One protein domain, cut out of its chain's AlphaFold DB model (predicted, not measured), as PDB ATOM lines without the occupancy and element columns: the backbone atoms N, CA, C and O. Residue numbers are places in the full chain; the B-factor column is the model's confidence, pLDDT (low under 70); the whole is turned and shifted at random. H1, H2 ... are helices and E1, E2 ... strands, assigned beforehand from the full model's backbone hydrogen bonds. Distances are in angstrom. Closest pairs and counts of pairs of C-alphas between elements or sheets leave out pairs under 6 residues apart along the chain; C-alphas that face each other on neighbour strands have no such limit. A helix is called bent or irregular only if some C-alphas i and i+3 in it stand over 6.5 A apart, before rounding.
ATOM      1  N   LYS A  83     200.602 276.525 195.487       69.50
ATOM      2  CA  LYS A  83     199.759 277.652 195.925       69.50
ATOM      3  C   LYS A  83     199.321 277.481 197.375       69.50
ATOM      4  O   LYS A  83     199.337 278.442 198.142       69.50
ATOM      5  N   GLN A  84     198.956 276.261 197.767       70.12
ATOM      6  CA  GLN A  84     198.633 275.951 199.162       70.12
ATOM      7  C   GLN A  84     199.876 276.007 200.044       70.12
ATOM      8  O   GLN A  84     199.830 276.567 201.148       70.12
ATOM      9  N   GLN A  85     200.995 275.480 199.543       68.44
ATOM     10  CA  GLN A  85     202.256 275.484 200.262       68.44
ATOM     11  C   GLN A  85     202.717 276.920 200.500       68.44
ATOM     12  O   GLN A  85     202.919 277.314 201.638       68.44
ATOM     13  N   ASN A  86     202.759 277.777 199.484       65.94
ATOM     14  CA  ASN A  86     203.206 279.163 199.656       65.94
ATOM     15  C   ASN A  86     202.135 280.108 200.224       65.94
ATOM     16  O   ASN A  86     202.315 281.327 200.229       65.94
ATOM     17  N   SER A  87     201.032 279.573 200.761       65.88
ATOM     18  CA  SER A  87     200.072 280.402 201.482       65.88
ATOM     19  C   SER A  87     200.725 280.999 202.738       65.88
ATOM     20  O   SER A  87     201.325 280.307 203.560       65.88
ATOM     21  N   ILE A  88     200.591 282.317 202.909       61.91
ATOM     22  CA  ILE A  88     201.196 283.106 204.006       61.91
ATOM     23  C   ILE A  88     200.596 282.742 205.387       61.91
ATOM     24  O   ILE A  88     200.995 283.275 206.417       61.91
ATOM     25  N   LYS A  89     199.641 281.807 205.442       69.75
ATOM     26  CA  LYS A  89     198.856 281.490 206.642       69.75
ATOM     27  C   LYS A  89     199.687 280.930 207.797       69.75
ATOM     28  O   LYS A  89     199.258 281.059 208.939       69.75
ATOM     29  N   VAL A  90     200.843 280.320 207.521       78.81
ATOM     30  CA  VAL A  90     201.704 279.734 208.558       78.81
ATOM     31  C   VAL A  90     203.074 280.419 208.554       78.81
ATOM     32  O   VAL A  90     203.759 280.388 207.525       78.81
ATOM     33  N   PRO A  91     203.486 281.030 209.682       86.88
ATOM     34  CA  PRO A  91     204.766 281.718 209.787       86.88
ATOM     35  C   PRO A  91     205.944 280.743 209.714       86.88
ATOM     36  O   PRO A  91     205.869 279.607 210.184       86.88
ATOM     37  N   TRP A  92     207.043 281.232 209.147       90.81
ATOM     38  CA  TRP A  92     208.332 280.557 209.131       90.81
ATOM     39  C   TRP A  92     209.153 280.906 210.370       90.81
ATOM     40  O   TRP A  92     209.131 282.044 210.842       90.81
ATOM     41  N   TYR A  93     209.924 279.934 210.844       93.56
ATOM     42  CA  TYR A  93     210.801 280.077 211.995       93.56
ATOM     43  C   TYR A  93     212.197 279.534 211.703       93.56
ATOM     44  O   TYR A  93     212.365 278.607 210.914       93.56
ATOM     45  N   PHE A  94     213.202 280.086 212.370       93.12
ATOM     46  CA  PHE A  94     214.566 279.583 212.330       93.12
ATOM     47  C   PHE A  94     214.735 278.443 213.327       93.12
ATOM     48  O   PHE A  94     214.272 278.524 214.464       93.12
ATOM     49  N   MET A  95     215.455 277.405 212.931       91.25
ATOM     50  CA  MET A  95     215.838 276.301 213.802       91.25
ATOM     51  C   MET A  95     217.309 275.970 213.575       91.25
ATOM     52  O   MET A  95     217.756 275.922 212.432       91.25
ATOM     53  N   GLY A  96     218.056 275.756 214.657       86.50
ATOM     54  CA  GLY A  96     219.438 275.282 214.591       86.50
ATOM     55  C   GLY A  96     219.516 273.756 214.505       86.50
ATOM     56  O   GLY A  96     218.759 273.051 215.175       86.50
ATOM     57  N   THR A  97     220.459 273.259 213.713       83.06
ATOM     58  CA  THR A  97     220.866 271.855 213.584       83.06
ATOM     59  C   THR A  97     222.388 271.748 213.734       83.06
ATOM     60  O   THR A  97     223.082 272.750 213.913       83.06
ATOM     61  N   SER A  98     222.931 270.533 213.653       76.69
ATOM     62  CA  SER A  98     224.383 270.312 213.580       76.69
ATOM     63  C   SER A  98     225.022 270.841 212.293       76.69
ATOM     64  O   SER A  98     226.235 271.015 212.252       76.69
ATOM     65  N   GLU A  99     224.229 271.077 211.247       80.06
ATOM     66  CA  GLU A  99     224.696 271.508 209.922       80.06
ATOM     67  C   GLU A  99     224.556 273.022 209.707       80.06
ATOM     68  O   GLU A  99     225.098 273.569 208.751       80.06
ATOM     69  N   GLY A 100     223.842 273.716 210.597       87.31
ATOM     70  CA  GLY A 100     223.606 275.152 210.498       87.31
ATOM     71  C   GLY A 100     222.217 275.545 210.982       87.31
ATOM     72  O   GLY A 100     221.582 274.849 211.768       87.31
ATOM     73  N   PHE A 101     221.727 276.677 210.499       90.19
ATOM     74  CA  PHE A 101     220.362 277.138 210.699       90.19
ATOM     75  C   PHE A 101     219.538 276.886 209.446       90.19
ATOM     76  O   PHE A 101     220.030 277.030 208.332       90.19
ATOM     77  N   MET A 102     218.272 276.540 209.643       92.69
ATOM     78  CA  MET A 102     217.303 276.294 208.582       92.69
ATOM     79  C   MET A 102     215.979 276.987 208.889       92.69
ATOM     80  O   MET A 102     215.688 277.328 210.040       92.69
ATOM     81  N   LEU A 103     215.172 277.186 207.848       93.69
ATOM     82  CA  LEU A 103     213.839 277.770 207.949       93.69
ATOM     83  C   LEU A 103     212.799 276.648 207.965       93.69
ATOM     84  O   LEU A 103     212.775 275.834 207.044       93.69
ATOM     85  N   VAL A 104     211.952 276.604 208.993       93.94
ATOM     86  CA  VAL A 104     210.936 275.562 209.200       93.94
ATOM     87  C   VAL A 104     209.575 276.135 209.562       93.94
ATOM     88  O   VAL A 104     209.468 277.222 210.128       93.94
ATOM     89  N   ARG A 105     208.523 275.375 209.271       92.62
ATOM     90  CA  ARG A 105     207.157 275.639 209.740       92.62
ATOM     91  C   ARG A 105     206.330 274.360 209.750       92.62
ATOM     92  O   ARG A 105     206.799 273.318 209.308       92.62
ATOM     93  N   MET A 106     205.088 274.443 210.219       91.38
ATOM     94  CA  MET A 106     204.115 273.367 210.008       91.38
ATOM     95  C   MET A 106     203.645 273.381 208.552       91.38
ATOM     96  O   MET A 106     203.305 274.445 208.032       91.38
ATOM     97  N   SER A 107     203.623 272.217 207.899       87.94
ATOM     98  CA  SER A 107     203.158 272.116 206.520       87.94
ATOM     99  C   SER A 107     201.677 272.472 206.430       87.94
ATOM    100  O   SER A 107     200.854 272.008 207.222       87.94
ATOM    101  N   THR A 108     201.332 273.302 205.448       83.69
ATOM    102  CA  THR A 108     199.939 273.661 205.148       83.69
ATOM    103  C   THR A 108     199.214 272.556 204.385       83.69
ATOM    104  O   THR A 108     197.996 272.456 204.490       83.69
ATOM    105  N   GLN A 109     199.954 271.730 203.639       81.44
ATOM    106  CA  GLN A 109     199.400 270.636 202.840       81.44
ATOM    107  C   GLN A 109     199.376 269.306 203.605       81.44
ATOM    108  O   GLN A 109     198.497 268.482 203.366       81.44
ATOM    109  N   TRP A 110     200.304 269.111 204.548       83.94
ATOM    110  CA  TRP A 110     200.435 267.875 205.326       83.94
ATOM    111  C   TRP A 110     200.297 268.160 206.828       83.94
ATOM    112  O   TRP A 110     201.304 268.262 207.537       83.94
ATOM    113  N   PRO A 111     199.061 268.310 207.342       83.31
ATOM    114  CA  PRO A 111     198.829 268.620 208.746       83.31
ATOM    115  C   PRO A 111     199.542 267.640 209.682       83.31
ATOM    116  O   PRO A 111     199.464 266.425 209.516       83.31
ATOM    117  N   GLY A 112     200.230 268.179 210.688       84.81
ATOM    118  CA  GLY A 112     200.977 267.391 211.674       84.81
ATOM    119  C   GLY A 112     202.448 267.148 211.329       84.81
ATOM    120  O   GLY A 112     203.210 266.805 212.239       84.81
ATOM    121  N   TYR A 113     202.861 267.408 210.084       89.31
ATOM    122  CA  TYR A 113     204.251 267.307 209.644       89.31
ATOM    123  C   TYR A 113     204.874 268.695 209.450       89.31
ATOM    124  O   TYR A 113     204.240 269.585 208.872       89.31
ATOM    125  N   PRO A 114     206.107 268.922 209.934       92.38
ATOM    126  CA  PRO A 114     206.836 270.131 209.599       92.38
ATOM    127  C   PRO A 114     207.328 270.092 208.150       92.38
ATOM    128  O   PRO A 114     207.367 269.047 207.507       92.38
ATOM    129  N   GLU A 115     207.723 271.244 207.634       91.31
ATOM    130  CA  GLU A 115     208.427 271.377 206.365       91.31
ATOM    131  C   GLU A 115     209.558 272.392 206.499       91.31
ATOM    132  O   GLU A 115     209.477 273.316 207.314       91.31
ATOM    133  N   CYS A 116     210.608 272.217 205.700       91.69
ATOM    134  CA  CYS A 116     211.705 273.169 205.601       91.69
ATOM    135  C   CYS A 116     211.652 273.934 204.278       91.69
ATOM    136  O   CYS A 116     211.146 273.434 203.267       91.69
ATOM    137  N   TYR A 117     212.190 275.150 204.272       90.56
ATOM    138  CA  TYR A 117     212.297 275.919 203.041       90.56
ATOM    139  C   TYR A 117     213.287 275.259 202.079       90.56
ATOM    140  O   TYR A 117     214.425 274.947 202.444       90.56
ATOM    141  N   SER A 118     212.835 275.057 200.844       88.50
ATOM    142  CA  SER A 118     213.600 274.422 199.777       88.50
ATOM    143  C   SER A 118     213.203 274.999 198.419       88.50
ATOM    144  O   SER A 118     212.073 275.440 198.207       88.50
ATOM    145  N   ILE A 119     214.154 274.989 197.488       83.81
ATOM    146  CA  ILE A 119     213.939 275.374 196.085       83.81
ATOM    147  C   ILE A 119     213.694 274.164 195.178       83.81
ATOM    148  O   ILE A 119     213.166 274.313 194.081       83.81
ATOM    149  N   ASN A 120     214.060 272.963 195.634       83.94
ATOM    150  CA  ASN A 120     213.989 271.727 194.854       83.94
ATOM    151  C   ASN A 120     213.134 270.641 195.519       83.94
ATOM    152  O   ASN A 120     213.010 269.552 194.969       83.94
ATOM    153  N   GLY A 121     212.511 270.926 196.668       83.56
ATOM    154  CA  GLY A 121     211.610 270.007 197.376       83.56
ATOM    155  C   GLY A 121     212.286 268.872 198.110       83.56
ATOM    156  O   GLY A 121     211.585 268.076 198.728       83.56
ATOM    157  N   VAL A 122     213.615 268.807 198.058       85.56
ATOM    158  CA  VAL A 122     214.401 267.728 198.656       85.56
ATOM    159  C   VAL A 122     215.381 268.280 199.680       85.56
ATOM    160  O   VAL A 122     215.448 267.783 200.796       85.56
ATOM    161  N   ASN A 123     216.143 269.309 199.324       87.44
ATOM    162  CA  ASN A 123     217.215 269.822 200.167       87.44
ATOM    163  C   ASN A 123     216.749 271.073 200.905       87.44
ATOM    164  O   ASN A 123     216.401 272.072 200.267       87.44
ATOM    165  N   CYS A 124     216.759 271.028 202.237       89.62
ATOM    166  CA  CYS A 124     216.571 272.219 203.054       89.62
ATOM    167  C   CYS A 124     217.715 273.206 202.802       89.62
ATOM    168  O   CYS A 124     218.871 272.807 202.652       89.62
ATOM    169  N   ILE A 125     217.406 274.500 202.777       91.06
ATOM    170  CA  ILE A 125     218.447 275.526 202.721       91.06
ATOM    171  C   ILE A 125     219.002 275.759 204.123       91.06
ATOM    172  O   ILE A 125     218.256 276.120 205.037       91.06
ATOM    173  N   PHE A 126     220.320 275.606 204.249       90.75
ATOM    174  CA  PHE A 126     221.066 275.890 205.468       90.75
ATOM    175  C   PHE A 126     221.906 277.159 205.340       90.75
ATOM    176  O   PHE A 126     222.361 277.538 204.251       90.75
ATOM    177  N   ARG A 127     222.135 277.806 206.480       91.88
ATOM    178  CA  ARG A 127     223.134 278.860 206.648       91.88
ATOM    179  C   ARG A 127     223.949 278.634 207.899       91.88
ATOM    180  O   ARG A 127     223.480 278.043 208.865       91.88
ATOM    181  N   GLU A 128     225.166 279.146 207.886       87.56
ATOM    182  CA  GLU A 128     226.050 279.040 209.035       87.56
ATOM    183  C   GLU A 128     225.542 279.887 210.204       87.56
ATOM    184  O   GLU A 128     225.435 279.373 211.317       87.56
ATOM    185  N   ASN A 129     225.165 281.146 209.958       90.31
ATOM    186  CA  ASN A 129     224.620 282.023 210.988       90.31
ATOM    187  C   ASN A 129     223.110 282.199 210.835       90.31
ATOM    188  O   ASN A 129     222.561 282.236 209.736       90.31
ATOM    189  N   ILE A 130     222.428 282.383 211.965       91.19
ATOM    190  CA  ILE A 130     220.978 282.595 211.984       91.19
ATOM    191  C   ILE A 130     220.552 283.860 211.228       91.19
ATOM    192  O   ILE A 130     219.484 283.879 210.628       91.19
ATOM    193  N   TYR A 131     221.365 284.918 211.234       92.88
ATOM    194  CA  TYR A 131     221.035 286.171 210.551       92.88
ATOM    195  C   TYR A 131     221.212 286.086 209.029       92.88
ATOM    196  O   TYR A 131     220.531 286.809 208.309       92.88
ATOM    197  N   ASP A 132     222.013 285.143 208.526       93.06
ATOM    198  CA  ASP A 132     222.126 284.862 207.085       93.06
ATOM    199  C   ASP A 132     220.836 284.221 206.530       93.06
ATOM    200  O   ASP A 132     220.627 284.133 205.319       93.06
ATOM    201  N   MET A 133     219.941 283.754 207.412       92.94
ATOM    202  CA  MET A 133     218.628 283.240 207.020       92.94
ATOM    203  C   MET A 133     217.657 284.348 206.601       92.94
ATOM    204  O   MET A 133     216.606 284.037 206.036       92.94
ATOM    205  N   PHE A 134     217.961 285.626 206.852       91.75
ATOM    206  CA  PHE A 134     217.100 286.722 206.405       91.75
ATOM    207  C   PHE A 134     217.002 286.798 204.881       91.75
ATOM    208  O   PHE A 134     215.893 286.955 204.371       91.75
ATOM    209  N   ASP A 135     218.095 286.538 204.166       89.00
ATOM    210  CA  ASP A 135     218.100 286.465 202.700       89.00
ATOM    211  C   ASP A 135     217.194 285.332 202.195       89.00
ATOM    212  O   ASP A 135     216.513 285.453 201.180       89.00
ATOM    213  N   VAL A 136     217.133 284.221 202.936       86.50
ATOM    214  CA  VAL A 136     216.255 283.084 202.622       86.50
ATOM    215  C   VAL A 136     214.783 283.462 202.822       86.50
ATOM    216  O   VAL A 136     213.928 283.108 202.010       86.50
ATOM    217  N   VAL A 137     214.478 284.221 203.879       86.94
ATOM    218  CA  VAL A 137     213.129 284.755 204.125       86.94
ATOM    219  C   VAL A 137     212.727 285.754 203.039       86.94
ATOM    220  O   VAL A 137     211.575 285.749 202.603       86.94
ATOM    221  N   GLU A 138     213.648 286.604 202.594       85.69
ATOM    222  CA  GLU A 138     213.412 287.536 201.493       85.69
ATOM    223  C   GLU A 138     213.174 286.794 200.173       85.69
ATOM    224  O   GLU A 138     212.172 287.050 199.502       85.69
ATOM    225  N   ALA A 139     214.003 285.797 199.855       80.88
ATOM    226  CA  ALA A 139     213.816 284.937 198.691       80.88
ATOM    227  C   ALA A 139     212.448 284.232 198.708       80.88
ATOM    228  O   ALA A 139     211.753 284.205 197.693       80.88
ATOM    229  N   TYR A 140     212.004 283.724 199.865       80.06
ATOM    230  CA  TYR A 140     210.652 283.176 200.019       80.06
ATOM    231  C   TYR A 140     209.570 284.216 199.703       80.06
ATOM    232  O   TYR A 140     208.652 283.920 198.938       80.06
ATOM    233  N   LYS A 141     209.668 285.426 200.269       80.12
ATOM    234  CA  LYS A 141     208.682 286.496 200.038       80.12
ATOM    235  C   LYS A 141     208.603 286.869 198.559       80.12
ATOM    236  O   LYS A 141     207.503 286.962 198.023       80.12
ATOM    237  N   ASN A 142     209.749 287.004 197.900       77.12
ATOM    238  CA  ASN A 142     209.828 287.335 196.480       77.12
ATOM    239  C   ASN A 142     209.240 286.208 195.613       77.12
ATOM    240  O   ASN A 142     208.414 286.467 194.736       77.12
ATOM    241  N   ASN A 143     209.553 284.945 195.917       71.38
ATOM    242  CA  ASN A 143     209.003 283.793 195.193       71.38
ATOM    243  C   ASN A 143     207.494 283.616 195.412       71.38
ATOM    244  O   ASN A 143     206.797 283.199 194.495       71.38
ATOM    245  N   ALA A 144     206.969 283.960 196.591       63.53
ATOM    246  CA  ALA A 144     205.530 283.924 196.859       63.53
ATOM    247  C   ALA A 144     204.747 284.962 196.033       63.53
ATOM    248  O   ALA A 144     203.559 284.775 195.778       63.53
ATOM    249  N   THR A 145     205.401 286.048 195.604       61.16
ATOM    250  CA  THR A 145     204.790 287.093 194.766       61.16
ATOM    251  C   THR A 145     204.906 286.837 193.260       61.16
ATOM    252  O   THR A 145     204.174 287.449 192.480       61.16
ATOM    253  N   LEU A 146     205.786 285.926 192.831       55.91
ATOM    254  CA  LEU A 146     206.013 285.613 191.420       55.91
ATOM    255  C   LEU A 146     205.088 284.474 190.957       55.91
ATOM    256  O   LEU A 146     205.200 283.330 191.382       55.91
ATOM    257  N   ASN A 147     204.184 284.783 190.025       51.75
ATOM    258  CA  ASN A 147     203.153 283.872 189.503       51.75
ATOM    259  C   ASN A 147     203.660 282.789 188.518       51.75
ATOM    260  O   ASN A 147     202.847 282.155 187.848       51.75
ATOM    261  N   SER A 148     204.971 282.581 188.360       46.97
ATOM    262  CA  SER A 148     205.499 281.778 187.249       46.97
ATOM    263  C   SER A 148     206.835 281.097 187.573       46.97
ATOM    264  O   SER A 148     207.756 281.740 188.076       46.97
ATOM    265  N   SER A 149     206.883 279.789 187.282       49.44
ATOM    266  CA  SER A 149     208.025 278.859 187.108       49.44
ATOM    267  C   SER A 149     209.079 278.677 188.222       49.44
ATOM    268  O   SER A 149     209.586 277.562 188.393       49.44
ATOM    269  N   SER A 150     209.363 279.690 189.043       50.53
ATOM    270  CA  SER A 150     210.356 279.659 190.141       50.53
ATOM    271  C   SER A 150     209.764 279.328 191.517       50.53
ATOM    272  O   SER A 150     210.398 279.546 192.549       50.53
ATOM    273  N   ILE A 151     208.528 278.823 191.541       59.94
ATOM    274  CA  ILE A 151     207.776 278.644 192.778       59.94
ATOM    275  C   ILE A 151     208.552 277.709 193.712       59.94
ATOM    276  O   ILE A 151     208.828 276.561 193.357       59.94
ATOM    277  N   ALA A 152     208.906 278.230 194.894       61.66
ATOM    278  CA  ALA A 152     209.579 277.472 195.936       61.66
ATOM    279  C   ALA A 152     208.816 276.169 196.185       61.66
ATOM    280  O   ALA A 152     207.589 276.163 196.342       61.66
ATOM    281  N   PHE A 153     209.566 275.077 196.179       74.81
ATOM    282  CA  PHE A 153     209.065 273.734 196.373       74.81
ATOM    283  C   PHE A 153     209.553 273.322 197.753       74.81
ATOM    284  O   PHE A 153     210.667 272.822 197.885       74.81
ATOM    285  N   ASN A 154     208.787 273.651 198.798       82.88
ATOM    286  CA  ASN A 154     209.250 273.387 200.159       82.88
ATOM    287  C   ASN A 154     209.276 271.878 200.399       82.88
ATOM    288  O   ASN A 154     208.587 271.103 199.731       82.88
ATOM    289  N   ALA A 155     210.098 271.468 201.353       87.00
ATOM    290  CA  ALA A 155     210.407 270.080 201.635       87.00
ATOM    291  C   ALA A 155     209.610 269.630 202.881       87.00
ATOM    292  O   ALA A 155     210.075 269.858 204.002       87.00
ATOM    293  N   PRO A 156     208.410 269.022 202.724       86.00
ATOM    294  CA  PRO A 156     207.629 268.512 203.847       86.00
ATOM    295  C   PRO A 156     208.168 267.190 204.367       86.00
ATOM    296  O   PRO A 156     208.473 266.289 203.597       86.00
ATOM    297  N   CYS A 157     208.221 267.058 205.685       85.00
ATOM    298  CA  CYS A 157     208.443 265.789 206.359       85.00
ATOM    299  C   CYS A 157     207.277 264.823 206.140       85.00
ATOM    300  O   CYS A 157     206.169 265.217 205.768       85.00
ATOM    301  N   GLY A 158     207.516 263.557 206.478       78.06
ATOM    302  CA  GLY A 158     206.479 262.535 206.507       78.06
ATOM    303  C   GLY A 158     206.305 261.795 205.180       78.06
ATOM    304  O   GLY A 158     207.181 261.855 204.312       78.06
ATOM    305  N   PRO A 159     205.168 261.095 205.011       73.69
ATOM    306  CA  PRO A 159     204.965 260.134 203.926       73.69
ATOM    307  C   PRO A 159     205.205 260.687 202.522       73.69
ATOM    308  O   PRO A 159     205.671 259.963 201.650       73.69
ATOM    309  N   ALA A 160     204.953 261.982 202.313       72.31
ATOM    310  CA  ALA A 160     205.163 262.652 201.033       72.31
ATOM    311  C   ALA A 160     206.631 262.671 200.567       72.31
ATOM    312  O   ALA A 160     206.885 262.943 199.397       72.31
ATOM    313  N   ARG A 161     207.596 262.437 201.467       77.69
ATOM    314  CA  ARG A 161     209.039 262.495 201.175       77.69
ATOM    315  C   ARG A 161     209.836 261.319 201.727       77.69
ATOM    316  O   ARG A 161     211.065 261.344 201.659       77.69
ATOM    317  N   TYR A 162     209.163 260.271 202.203       79.50
ATOM    318  CA  TYR A 162     209.827 259.032 202.621       79.50
ATOM    319  C   TYR A 162     210.673 258.428 201.509       79.50
ATOM    320  O   TYR A 162     211.739 257.885 201.791       79.50
ATOM    321  N   GLU A 163     210.261 258.602 200.251       79.00
ATOM    322  CA  GLU A 163     211.089 258.196 199.124       79.00
ATOM    323  C   GLU A 163     212.472 258.860 199.183       79.00
ATOM    324  O   GLU A 163     213.460 258.147 199.107       79.00
ATOM    325  N   HIS A 164     212.599 260.167 199.444       82.44
ATOM    326  CA  HIS A 164     213.893 260.863 199.400       82.44
ATOM    327  C   HIS A 164     214.713 260.793 200.697       82.44
ATOM    328  O   HIS A 164     215.945 260.759 200.640       82.44
ATOM    329  N   TRP A 165     214.059 260.805 201.863       77.31
ATOM    330  CA  TRP A 165     214.741 260.924 203.163       77.31
ATOM    331  C   TRP A 165     214.567 259.712 204.078       77.31
ATOM    332  O   TRP A 165     215.145 259.694 205.162       77.31
ATOM    333  N   GLY A 166     213.826 258.687 203.649       75.81
ATOM    334  CA  GLY A 166     213.445 257.572 204.513       75.81
ATOM    335  C   GLY A 166     212.501 257.999 205.640       75.81
ATOM    336  O   GLY A 166     211.849 259.044 205.564       75.81
ATOM    337  N   ASP A 167     212.439 257.180 206.688       69.62
ATOM    338  CA  ASP A 167     211.595 257.443 207.851       69.62
ATOM    339  C   ASP A 167     212.175 258.576 208.718       69.62
ATOM    340  O   ASP A 167     213.271 258.457 209.262       69.62
ATOM    341  N   ASP A 168     211.405 259.664 208.828       68.69
ATOM    342  CA  ASP A 168     211.536 260.797 209.765       68.69
ATOM    343  C   ASP A 168     212.983 261.263 210.061       68.69
ATOM    344  O   ASP A 168     213.566 260.898 211.088       68.69
ATOM    345  N   PRO A 169     213.599 262.104 209.202       78.56
ATOM    346  CA  PRO A 169     214.952 262.586 209.459       78.56
ATOM    347  C   PRO A 169     214.997 263.375 210.776       78.56
ATOM    348  O   PRO A 169     214.053 264.076 211.127       78.56
ATOM    349  N   GLN A 170     216.109 263.302 211.516       81.81
ATOM    350  CA  GLN A 170     216.197 263.813 212.900       81.81
ATOM    351  C   GLN A 170     215.715 265.265 213.078       81.81
ATOM    352  O   GLN A 170     215.121 265.610 214.103       81.81
ATOM    353  N   TRP A 171     215.943 266.122 212.077       84.94
ATOM    354  CA  TRP A 171     215.480 267.509 212.104       84.94
ATOM    355  C   TRP A 171     213.947 267.627 212.074       84.94
ATOM    356  O   TRP A 171     213.416 268.564 212.668       84.94
ATOM    357  N   CYS A 172     213.233 266.700 211.424       88.69
ATOM    358  CA  CYS A 172     211.773 266.692 211.321       88.69
ATOM    359  C   CYS A 172     211.130 266.462 212.686       88.69
ATOM    360  O   CYS A 172     210.289 267.259 213.109       88.69
ATOM    361  N   SER A 173     211.568 265.429 213.409       87.44
ATOM    362  CA  SER A 173     211.104 265.155 214.772       87.44
ATOM    363  C   SER A 173     211.340 266.358 215.691       87.44
ATOM    364  O   SER A 173     210.410 266.848 216.340       87.44
ATOM    365  N   LEU A 174     212.555 266.925 215.646       87.88
ATOM    366  CA  LEU A 174     212.902 268.130 216.393       87.88
ATOM    367  C   LEU A 174     211.961 269.291 216.046       87.88
ATOM    368  O   LEU A 174     211.302 269.823 216.942       87.88
ATOM    369  N   ALA A 175     211.850 269.655 214.766       91.88
ATOM    370  CA  ALA A 175     210.993 270.742 214.300       91.88
ATOM    371  C   ALA A 175     209.537 270.543 214.739       91.88
ATOM    372  O   ALA A 175     208.926 271.480 215.253       91.88
ATOM    373  N   SER A 176     209.006 269.322 214.613       91.44
ATOM    374  CA  SER A 176     207.642 268.969 215.018       91.44
ATOM    375  C   SER A 176     207.418 269.259 216.500       91.44
ATOM    376  O   SER A 176     206.460 269.945 216.858       91.44
ATOM    377  N   THR A 177     208.334 268.820 217.370       89.81
ATOM    378  CA  THR A 177     208.269 269.099 218.809       89.81
ATOM    379  C   THR A 177     208.323 270.597 219.103       89.81
ATOM    380  O   THR A 177     207.520 271.093 219.893       89.81
ATOM    381  N   LEU A 178     209.245 271.343 218.479       89.94
ATOM    382  CA  LEU A 178     209.395 272.781 218.742       89.94
ATOM    383  C   LEU A 178     208.178 273.585 218.283       89.94
ATOM    384  O   LEU A 178     207.721 274.465 219.010       89.94
ATOM    385  N   LEU A 179     207.663 273.281 217.093       92.12
ATOM    386  CA  LEU A 179     206.518 273.966 216.504       92.12
ATOM    387  C   LEU A 179     205.231 273.657 217.274       92.12
ATOM    388  O   LEU A 179     204.472 274.576 217.571       92.12
ATOM    389  N   LYS A 180     205.009 272.398 217.675       90.56
ATOM    390  CA  LYS A 180     203.855 272.024 218.510       90.56
ATOM    391  C   LYS A 180     203.898 272.709 219.874       90.56
ATOM    392  O   LYS A 180     202.891 273.279 220.277       90.56
ATOM    393  N   ALA A 181     205.059 272.719 220.537       87.75
ATOM    394  CA  ALA A 181     205.239 273.415 221.813       87.75
ATOM    395  C   ALA A 181     204.948 274.921 221.697       87.75
ATOM    396  O   ALA A 181     204.345 275.509 222.591       87.75
ATOM    397  N   LEU A 182     205.335 275.542 220.579       88.19
ATOM    398  CA  LEU A 182     205.006 276.938 220.304       88.19
ATOM    399  C   LEU A 182     203.493 277.152 220.130       88.19
ATOM    400  O   LEU A 182     202.951 278.111 220.670       88.19
ATOM    401  N   MET A 183     202.802 276.261 219.411       85.62
ATOM    402  CA  MET A 183     201.357 276.378 219.158       85.62
ATOM    403  C   MET A 183     200.502 276.248 220.424       85.62
ATOM    404  O   MET A 183     199.469 276.905 220.517       85.62
ATOM    405  N   ILE A 184     200.916 275.419 221.386       86.88
ATOM    406  CA  ILE A 184     200.189 275.218 222.652       86.88
ATOM    407  C   ILE A 184     200.592 276.214 223.751       86.88
ATOM    408  O   ILE A 184     200.030 276.179 224.839       86.88
ATOM    409  N   GLY A 185     201.541 277.115 223.475       81.94
ATOM    410  CA  GLY A 185     201.990 278.138 224.424       81.94
ATOM    411  C   GLY A 185     203.014 277.662 225.461       81.94
ATOM    412  O   GLY A 185     203.466 278.469 226.269       81.94
TER     413      GLY A 185
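This is residues 83 to 185 of the 271 residues of an uncharacterized protein of Thraustotheca clavata (UniProt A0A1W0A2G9). A small sheet of three strands, E1, E2 and E3, stands between two helices, with residues 130 to 137 of H1 over one face and H3 over the other, while the short H2 is set off from the sheet and from both other helices. Long stretches with no named element, residues 117 to 129 and 146 to 158, join E3 to H1 and H1 to H2. The printed part has 103 residues with three named strands and then three named helices, in the order E1, E2, E3, H1, H2, H3. The sheet has the order E1, E2, E3, all antiparallel, and the class is mixed, helices and strands, with under half of the residues in named elements. The whole is compact and rounded, with a radius of gyration of the C-alphas of 12.9 A and spans of 32 by 29 by 29 A.

Strands E1, residues 93 to 96, E2, residues 101 to 106, and E3, residues 114 to 116, form a meander, each strand the antiparallel neighbour of the one before. E1 and E2 are a hairpin, with N 93 and O 104 2.8 A apart, within hydrogen-bond range. E2 and E3 are also a hairpin, with N 115 and O 105 2.8 A apart, within hydrogen-bond range. The pairing is staggered: E2 pairs with E1 over residues 101 to 104 and with E3 over 104 to 106. Short pairings, both antiparallel, join residues 101 to 102 with 126 to 127, and 115 to 116 with 155 to 156. Helix H1, residues 130 to 145, is on the sheet at a height of 5.9 A, over E2 and slantwise to the strands, at 47 degrees to E2 on the local plane. Its closest C-alphas to E2 are those of Ile 130 and Phe 101, 5.6 A apart. Helix H2, residues 159 to 165, is not on the sheet and is apart from H1. Helix H3, residues 170 to 183, is on the opposite face from H1, three layers with helices on both faces of the sheet. The closest C-alphas of H3 and E3 are those of Ser 176 and Pro 114, 5.6 A apart. In H3 every O i to N i+4 pair is within hydrogen-bond range, in H1 9 of 12, and in H2 1 of 3, beside 1 of 4 O i to N i+3 pairs.

E1 begins at C-alpha 93 (210.801, 280.077, 211.995), and E2 is 16.7 A long. H1 begins at C-alpha 130 (220.978, 282.595, 211.984) and is 24.1 A long; it is neither bent nor irregular, but only just: C-alphas 132 and 135 are 6.2 A apart. H2 is irregular, with C-alphas 160 and 163 7.7 A apart. H3 is 20.4 A long and ends at C-alpha 183 (201.357, 276.378, 219.158).

The two C-alphas farthest apart, those of Ser 149 and Gly 185, are 37.8 A apart. The printed part has no cut. The links E3 to H1 and H1 to H2 are long. The mean pLDDT of the printed part is 81.8, and it is under 70 at residues 83, 85 to 89, 144 to 152 and 167 to 168.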